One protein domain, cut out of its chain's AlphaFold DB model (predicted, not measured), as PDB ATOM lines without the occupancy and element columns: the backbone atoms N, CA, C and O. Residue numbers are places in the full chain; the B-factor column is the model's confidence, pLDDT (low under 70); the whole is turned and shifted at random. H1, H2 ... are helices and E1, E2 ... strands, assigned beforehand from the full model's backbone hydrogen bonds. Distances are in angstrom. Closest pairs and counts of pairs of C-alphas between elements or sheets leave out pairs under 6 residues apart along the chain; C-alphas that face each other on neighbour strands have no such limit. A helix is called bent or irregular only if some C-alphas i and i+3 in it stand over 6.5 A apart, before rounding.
ATOM      1  N   LEU A 147      17.069  12.779  53.955       95.12
ATOM      2  CA  LEU A 147      17.193  13.796  52.917       95.12
ATOM      3  C   LEU A 147      18.667  13.951  52.537       95.12
ATOM      4  O   LEU A 147      19.503  14.370  53.341       95.12
ATOM      5  N   THR A 148      18.943  13.637  51.281       94.88
ATOM      6  CA  THR A 148      20.266  13.548  50.681       94.88
ATOM      7  C   THR A 148      20.439  14.639  49.644       94.88
ATOM      8  O   THR A 148      19.536  14.889  48.844       94.88
ATOM      9  N   VAL A 149      21.616  15.260  49.643       94.88
ATOM     10  CA  VAL A 149      22.018  16.239  48.636       94.88
ATOM     11  C   VAL A 149      23.273  15.744  47.939       94.88
ATOM     12  O   VAL A 149      24.287  15.493  48.589       94.88
ATOM     13  N   GLU A 150      23.198  15.624  46.618       94.12
ATOM     14  CA  GLU A 150      24.315  15.251  45.751       94.12
ATOM     15  C   GLU A 150      24.559  16.366  44.738       94.12
ATOM     16  O   GLU A 150      23.625  16.766  44.035       94.12
ATOM     17  N   SER A 151      25.784  16.877  44.628       92.62
ATOM     18  CA  SER A 151      26.104  17.853  43.588       92.62
ATOM     19  C   SER A 151      26.683  17.232  42.325       92.62
ATOM     20  O   SER A 151      27.283  16.158  42.314       92.62
ATOM     21  N   MET A 152      26.479  17.942  41.225       92.50
ATOM     22  CA  MET A 152      27.034  17.628  39.919       92.50
ATOM     23  C   MET A 152      27.381  18.923  39.198       92.50
ATOM     24  O   MET A 152      26.840  19.986  39.499       92.50
ATOM     25  N   THR A 153      28.238  18.813  38.195       92.00
ATOM     26  CA  THR A 153      28.559  19.915  37.294       92.00
ATOM     27  C   THR A 153      28.094  19.551  35.893       92.00
ATOM     28  O   THR A 153      28.403  18.462  35.411       92.00
ATOM     29  N   ILE A 154      27.332  20.440  35.255       90.69
ATOM     30  CA  ILE A 154      26.749  20.211  33.926       90.69
ATOM     31  C   ILE A 154      27.057  21.358  32.956       90.69
ATOM     32  O   ILE A 154      27.320  22.495  33.356       90.69
ATOM     33  N   GLY A 155      26.970  21.065  31.657       86.88
ATOM     34  CA  GLY A 155      27.311  21.998  30.585       86.88
ATOM     35  C   GLY A 155      28.808  22.040  30.263       86.88
ATOM     36  O   GLY A 155      29.630  21.433  30.942       86.88
ATOM     37  N   THR A 156      29.167  22.742  29.188       85.25
ATOM     38  CA  THR A 156      30.534  22.716  28.636       85.25
ATOM     39  C   THR A 156      31.356  23.937  29.036       85.25
ATOM     40  O   THR A 156      32.402  23.782  29.660       85.25
ATOM     41  N   THR A 157      30.890  25.153  28.740       86.62
ATOM     42  CA  THR A 157      31.645  26.385  29.041       86.62
ATOM     43  C   THR A 157      31.405  26.863  30.469       86.62
ATOM     44  O   THR A 157      32.350  27.155  31.192       86.62
ATOM     45  N   SER A 158      30.137  26.945  30.877       84.94
ATOM     46  CA  SER A 158      29.743  27.482  32.187       84.94
ATOM     47  C   SER A 158      30.065  26.566  33.365       84.94
ATOM     48  O   SER A 158      30.180  27.077  34.471       84.94
ATOM     49  N   GLN A 159      30.193  25.247  33.138       88.25
ATOM     50  CA  GLN A 159      30.419  24.247  34.192       88.25
ATOM     51  C   GLN A 159      29.502  24.510  35.402       88.25
ATOM     52  O   GLN A 159      29.946  24.755  36.523       88.25
ATOM     53  N   THR A 160      28.194  24.542  35.146       89.12
ATOM     54  CA  THR A 160      27.198  24.990  36.125       89.12
ATOM     55  C   THR A 160      27.023  23.929  37.210       89.12
ATOM     56  O   THR A 160      26.693  22.782  36.897       89.12
ATOM     57  N   LYS A 161      27.204  24.309  38.485       90.69
ATOM     58  CA  LYS A 161      26.922  23.430  39.631       90.69
ATOM     59  C   LYS A 161      25.410  23.271  39.800       90.69
ATOM     60  O   LYS A 161      24.687  24.253  39.944       90.69
ATOM     61  N   VAL A 162      24.953  22.029  39.824       91.19
ATOM     62  CA  VAL A 162      23.577  21.631  40.127       91.19
ATOM     63  C   VAL A 162      23.578  20.690  41.322       91.19
ATOM     64  O   VAL A 162      24.574  20.026  41.603       91.19
ATOM     65  N   MET A 163      22.469  20.645  42.050       92.62
ATOM     66  CA  MET A 163      22.305  19.771  43.207       92.62
ATOM     67  C   MET A 163      21.019  18.972  43.049       92.62
ATOM     68  O   MET A 163      19.954  19.539  42.800       92.62
ATOM     69  N   ILE A 164      21.130  17.655  43.181       93.81
ATOM     70  CA  ILE A 164      19.999  16.740  43.242       93.81
ATOM     71  C   ILE A 164      19.671  16.520  44.711       93.81
ATOM     72  O   ILE A 164      20.524  16.101  45.491       93.81
ATOM     73  N   LEU A 165      18.416  16.776  45.063       94.38
ATOM     74  CA  LEU A 165      17.868  16.469  46.374       94.38
ATOM     75  C   LEU A 165      16.909  15.296  46.254       94.38
ATOM     76  O   LEU A 165      16.015  15.306  45.407       94.38
ATOM     77  N   HIS A 166      17.072  14.305  47.119       95.12
ATOM     78  CA  HIS A 166      16.169  13.162  47.200       95.12
ATOM     79  C   HIS A 166      16.128  12.613  48.620       95.12
ATOM     80  O   HIS A 166      17.023  12.862  49.422       95.12
ATOM     81  N   ASP A 167      15.066  11.885  48.944       95.25
ATOM     82  CA  ASP A 167      14.993  11.153  50.200       95.25
ATOM     83  C   ASP A 167      15.325   9.682  49.945       95.25
ATOM     84  O   ASP A 167      14.594   8.990  49.231       95.25
ATOM     85  N   THR A 168      16.413   9.204  50.548       93.56
ATOM     86  CA  THR A 168      16.918   7.833  50.363       93.56
ATOM     87  C   THR A 168      15.940   6.751  50.796       93.56
ATOM     88  O   THR A 168      16.043   5.620  50.324       93.56
ATOM     89  N   GLN A 169      14.980   7.072  51.663       93.69
ATOM     90  CA  GLN A 169      13.948   6.136  52.087       93.69
ATOM     91  C   GLN A 169      12.847   5.956  51.030       93.69
ATOM     92  O   GLN A 169      12.226   4.893  50.980       93.69
ATOM     93  N   TYR A 170      12.588   6.972  50.202       94.12
ATOM     94  CA  TYR A 170      11.422   7.009  49.306       94.12
ATOM     95  C   TYR A 170      11.773   7.040  47.815       94.12
ATOM     96  O   TYR A 170      10.900   6.798  46.982       94.12
ATOM     97  N   VAL A 171      13.015   7.367  47.459       94.69
ATOM     98  CA  VAL A 171      13.436   7.495  46.062       94.69
ATOM     99  C   VAL A 171      13.490   6.135  45.359       94.69
ATOM    100  O   VAL A 171      13.983   5.151  45.907       94.69
ATOM    101  N   ASP A 172      13.029   6.084  44.107       94.75
ATOM    102  CA  ASP A 172      13.311   4.953  43.222       94.75
ATOM    103  C   ASP A 172      14.753   5.087  42.690       94.75
ATOM    104  O   ASP A 172      15.042   6.032  41.942       94.75
ATOM    105  N   PRO A 173      15.668   4.158  43.033       93.44
ATOM    106  CA  PRO A 173      17.066   4.248  42.621       93.44
ATOM    107  C   PRO A 173      17.239   4.188  41.098       93.44
ATOM    108  O   PRO A 173      18.147   4.819  40.560       93.44
ATOM    109  N   VAL A 174      16.354   3.490  40.375       93.94
ATOM    110  CA  VAL A 174      16.402   3.409  38.907       93.94
ATOM    111  C   VAL A 174      16.062   4.762  38.289       93.94
ATOM    112  O   VAL A 174      16.684   5.174  37.308       93.94
ATOM    113  N   VAL A 175      15.086   5.473  38.855       91.19
ATOM    114  CA  VAL A 175      14.716   6.820  38.399       91.19
ATOM    115  C   VAL A 175      15.819   7.821  38.732       91.19
ATOM    116  O   VAL A 175      16.188   8.615  37.866       91.19
ATOM    117  N   LEU A 176      16.380   7.755  39.941       92.81
ATOM    118  CA  LEU A 176      17.480   8.621  40.365       92.81
ATOM    119  C   LEU A 176      18.694   8.484  39.436       92.81
ATOM    120  O   LEU A 176      19.198   9.488  38.932       92.81
ATOM    121  N   GLU A 177      19.110   7.254  39.134       93.44
ATOM    122  CA  GLU A 177      20.211   6.990  38.201       93.44
ATOM    123  C   GLU A 177      19.911   7.494  36.787       93.44
ATOM    124  O   GLU A 177      20.777   8.071  36.129       93.44
ATOM    125  N   ARG A 178      18.675   7.348  36.299       91.00
ATOM    126  CA  ARG A 178      18.286   7.908  34.994       91.00
ATOM    127  C   ARG A 178      18.401   9.430  34.968       91.00
ATOM    128  O   ARG A 178      18.895   9.968  33.981       91.00
ATOM    129  N   ILE A 179      17.969  10.111  36.031       90.50
ATOM    130  CA  ILE A 179      18.083  11.571  36.151       90.50
ATOM    131  C   ILE A 179      19.555  11.986  36.157       90.50
ATOM    132  O   ILE A 179      19.925  12.882  35.398       90.50
ATOM    133  N   LYS A 180      20.401  11.311  36.947       92.38
ATOM    134  CA  LYS A 180      21.845  11.585  37.006       92.38
ATOM    135  C   LYS A 180      22.509  11.426  35.640       92.38
ATOM    136  O   LYS A 180      23.129  12.365  35.155       92.38
ATOM    137  N   ASN A 181      22.299  10.283  34.987       91.56
ATOM    138  CA  ASN A 181      22.851  10.007  33.660       91.56
ATOM    139  C   ASN A 181      22.368  11.018  32.611       91.56
ATOM    140  O   ASN A 181      23.154  11.484  31.787       91.56
ATOM    141  N   PHE A 182      21.088  11.394  32.659       89.56
ATOM    142  CA  PHE A 182      20.548  12.428  31.785       89.56
ATOM    143  C   PHE A 182      21.244  13.774  32.015       89.56
ATOM    144  O   PHE A 182      21.723  14.361  31.048       89.56
ATOM    145  N   LEU A 183      21.349  14.239  33.263       90.00
ATOM    146  CA  LEU A 183      21.998  15.510  33.594       90.00
ATOM    147  C   LEU A 183      23.467  15.527  33.157       90.00
ATOM    148  O   LEU A 183      23.910  16.511  32.567       90.00
ATOM    149  N   SER A 184      24.190  14.420  33.343       89.44
ATOM    150  CA  SER A 184      25.568  14.272  32.862       89.44
ATOM    151  C   SER A 184      25.701  14.324  31.334       89.44
ATOM    152  O   SER A 184      26.765  14.678  30.839       89.44
ATOM    153  N   SER A 185      24.646  14.002  30.579       88.31
ATOM    154  CA  SER A 185      24.649  14.062  29.107       88.31
ATOM    155  C   SER A 185      24.302  15.442  28.530       88.31
ATOM    156  O   SER A 185      24.298  15.621  27.311       88.31
ATOM    157  N   VAL A 186      23.964  16.425  29.373       86.44
ATOM    158  CA  VAL A 186      23.527  17.748  28.907       86.44
ATOM    159  C   VAL A 186      24.718  18.583  28.427       86.44
ATOM    160  O   VAL A 186      25.451  19.182  29.213       86.44
ATOM    161  N   GLU A 187      24.853  18.698  27.106       83.00
ATOM    162  CA  GLU A 187      25.865  19.520  26.433       83.00
ATOM    163  C   GLU A 187      25.321  20.916  26.075       83.00
ATOM    164  O   GLU A 187      25.015  21.230  24.925       83.00
ATOM    165  N   VAL A 188      25.185  21.787  27.079       84.94
ATOM    166  CA  VAL A 188      24.831  23.206  26.891       84.94
ATOM    167  C   VAL A 188      26.041  24.078  27.222       84.94
ATOM    168  O   VAL A 188      26.678  23.882  28.254       84.94
ATOM    169  N   GLN A 189      26.370  25.057  26.371       84.44
ATOM    170  CA  GLN A 189      27.501  25.964  26.624       84.44
ATOM    171  C   GLN A 189      27.305  26.769  27.909       84.44
ATOM    172  O   GLN A 189      28.161  26.768  28.795       84.44
ATOM    173  N   MET A 190      26.151  27.417  28.035       83.81
ATOM    174  CA  MET A 190      25.801  28.232  29.188       83.81
ATOM    175  C   MET A 190      24.303  28.147  29.447       83.81
ATOM    176  O   MET A 190      23.508  28.345  28.526       83.81
ATOM    177  N   PHE A 191      23.934  27.858  30.692       82.62
ATOM    178  CA  PHE A 191      22.553  27.990  31.137       82.62
ATOM    179  C   PHE A 191      22.253  29.462  31.391       82.62
ATOM    180  O   PHE A 191      23.004  30.134  32.096       82.62
ATOM    181  N   GLN A 192      21.172  29.966  30.800       79.44
ATOM    182  CA  GLN A 192      20.716  31.339  31.038       79.44
ATOM    183  C   GLN A 192      19.703  31.423  32.179       79.44
ATOM    184  O   GLN A 192      19.590  32.463  32.818       79.44
ATOM    185  N   SER A 193      18.972  30.337  32.436       80.25
ATOM    186  CA  SER A 193      17.998  30.255  33.519       80.25
ATOM    187  C   SER A 193      17.650  28.799  33.857       80.25
ATOM    188  O   SER A 193      17.961  27.875  33.094       80.25
ATOM    189  N   GLY A 194      16.982  28.581  34.994       79.00
ATOM    190  CA  GLY A 194      16.506  27.252  35.397       79.00
ATOM    191  C   GLY A 194      15.436  26.682  34.455       79.00
ATOM    192  O   GLY A 194      15.361  25.468  34.255       79.00
ATOM    193  N   GLU A 195      14.648  27.544  33.807       83.75
ATOM    194  CA  GLU A 195      13.618  27.155  32.835       83.75
ATOM    195  C   GLU A 195      14.215  26.438  31.623       83.75
ATOM    196  O   GLU A 195      13.627  25.482  31.121       83.75
ATOM    197  N   GLN A 196      15.410  26.840  31.183       83.56
ATOM    198  CA  GLN A 196      16.092  26.185  30.070       83.56
ATOM    199  C   GLN A 196      16.390  24.716  30.387       83.56
ATOM    200  O   GLN A 196      16.160  23.842  29.550       83.56
ATOM    201  N   LEU A 197      16.857  24.427  31.605       83.50
ATOM    202  CA  LEU A 197      17.084  23.055  32.052       83.50
ATOM    203  C   LEU A 197      15.761  22.278  32.128       83.50
ATOM    204  O   LEU A 197      15.687  21.142  31.656       83.50
ATOM    205  N   LEU A 198      14.704  22.905  32.649       83.19
ATOM    206  CA  LEU A 198      13.372  22.304  32.725       83.19
ATOM    207  C   LEU A 198      12.825  21.930  31.340       83.19
ATOM    208  O   LEU A 198      12.247  20.855  31.176       83.19
ATOM    209  N   ASP A 199      13.019  22.775  30.333       84.94
ATOM    210  CA  ASP A 199      12.575  22.493  28.968       84.94
ATOM    211  C   ASP A 199      13.351  21.338  28.326       84.94
ATOM    212  O   ASP A 199      12.765  20.528  27.599       84.94
ATOM    213  N   ILE A 200      14.651  21.209  28.612       83.94
ATOM    214  CA  ILE A 200      15.451  20.058  28.166       83.94
ATOM    215  C   ILE A 200      14.935  18.779  28.844       83.94
ATOM    216  O   ILE A 200      14.691  17.786  28.154       83.94
ATOM    217  N   ILE A 201      14.676  18.822  30.156       80.94
ATOM    218  CA  ILE A 201      14.084  17.702  30.908       80.94
ATOM    219  C   ILE A 201      12.735  17.296  30.294       80.94
ATOM    220  O   ILE A 201      12.519  16.124  29.976       80.94
ATOM    221  N   LYS A 202      11.835  18.259  30.055       80.25
ATOM    222  CA  LYS A 202      10.510  18.011  29.461       80.25
ATOM    223  C   LYS A 202      10.595  17.374  28.077       80.25
ATOM    224  O   LYS A 202       9.808  16.480  27.781       80.25
ATOM    225  N   LYS A 203      11.542  17.788  27.229       75.94
ATOM    226  CA  LYS A 203      11.740  17.192  25.894       75.94
ATOM    227  C   LYS A 203      12.138  15.717  25.971       75.94
ATOM    228  O   LYS A 203      11.728  14.937  25.111       75.94
ATOM    229  N   VAL A 204      12.897  15.324  26.991       68.31
ATOM    230  CA  VAL A 204      13.311  13.928  27.198       68.31
ATOM    231  C   VAL A 204      12.191  13.089  27.809       68.31
ATOM    232  O   VAL A 204      11.894  12.008  27.298       68.31
ATOM    233  N   ILE A 205      11.496  13.605  28.826       63.97
ATOM    234  CA  ILE A 205      10.353  12.911  29.442       63.97
ATOM    235  C   ILE A 205       9.189  12.782  28.443       63.97
ATOM    236  O   ILE A 205       8.583  11.718  28.325       63.97
ATOM    237  N   GLY A 206       8.929  13.824  27.648       56.03
ATOM    238  CA  GLY A 206       7.925  13.807  26.583       56.03
ATOM    239  C   GLY A 206       8.206  12.752  25.508       56.03
ATOM    240  O   GLY A 206       7.272  12.116  25.024       56.03
ATOM    241  N   ARG A 207       9.481  12.472  25.195       50.44
ATOM    242  CA  ARG A 207       9.863  11.353  24.312       50.44
ATOM    243  C   ARG A 207       9.667   9.977  24.961       50.44
ATOM    244  O   ARG A 207       9.328   9.037  24.249       50.44
ATOM    245  N   CYS A 208       9.809   9.850  26.284       48.03
ATOM    246  CA  CYS A 208       9.507   8.598  26.997       48.03
ATOM    247  C   CYS A 208       8.005   8.259  27.013       48.03
ATOM    248  O   CYS A 208       7.653   7.084  27.013       48.03
ATOM    249  N   SER A 209       7.113   9.256  26.953       40.66
ATOM    250  CA  SER A 209       5.655   9.024  26.939       40.66
ATOM    251  C   SER A 209       5.107   8.381  25.653       40.66
ATOM    252  O   SER A 209       3.960   7.953  25.632       40.66
ATOM    253  N   LEU A 210       5.923   8.270  24.596       37.22
ATOM    254  CA  LEU A 210       5.529   7.694  23.301       37.22
ATOM    255  C   LEU A 210       6.027   6.253  23.077       37.22
ATOM    256  O   LEU A 210       5.839   5.715  21.990       37.22
TER     257      LEU A 210
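What this domain is: This is residues 147 to 210 of the 213 residues of an uncharacterized protein of Bacillus sporothermodurans (UniProt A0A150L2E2). A two-stranded antiparallel hairpin, E1 and E2, has one helix, H1, running alongside it over one face, and a second helix, H2, slants away from this body as an arm whose last part sticks out. The hairpin is fully paired along its length, but the packing is loose: H1 comes close to E1 at one end, while H2 stays apart from both strands. The printed part has 64 residues with two named strands and two named helices, in the order E1, E2, H1, H2, and the class is mixed, helices and strands. The whole is only just compact, close to loose, with a radius of gyration of the C-alphas of 12.5 A, and its C-alphas span 35 by 31 by 17 A.

How they stand to each other: E1, residues 147 to 154, and E2, residues 160 to 167, form a hairpin of antiparallel neighbour strands, with 156 degrees between their N-to-C directions. C-alphas 151 and 163 face each other at 4.3 A. N 150 and O 164 are within hydrogen-bond range at 2.9 A, and so are N 162 and O 152 at 2.8 A. H1, residues 173 to 184, has 4 pairs of C-alphas within 8 A of E1; the closest C-alphas of the two are those of Ile 154 and Ser 184, 6.1 A apart. H1 and E2 are near each other, with 7 pairs of C-alphas within 10 A. H2, residues 194 to 208, is near H1, with 7 pairs of C-alphas within 10 A and a closest distance of 8.4 A. H2 is apart from E1 and from E2. In H1 and H2 every O i to N i+4 pair is within hydrogen-bond range.

Where its parts are: E1 begins at C-alpha 147, at (17.193, 13.796, 52.917), and measures 22.2 A from first to last C-alpha. E2 measures 23.2 A. H1 begins at C-alpha 173, at (17.066, 4.248, 42.621), and measures 16.4 A. H2, the longest helix with 15 residues, measures 21.6 A and ends at C-alpha 208, at (9.507, 8.598, 26.997). Neither helix is bent.

The domain as a whole: The two C-alphas farthest apart are those of Thr 157 and Gln 169, at 35.4 A. The printed part has no cut. The links from E1 to E2 and from E2 to H1 are tight, with 5 residues each, and the link from H1 to H2 is short, with 9 residues. Residues 205 to 210, of which 205 to 208 belong to H2, stand free. The mean pLDDT of the printed part is 84.8; residues 204 to 210 are under 70.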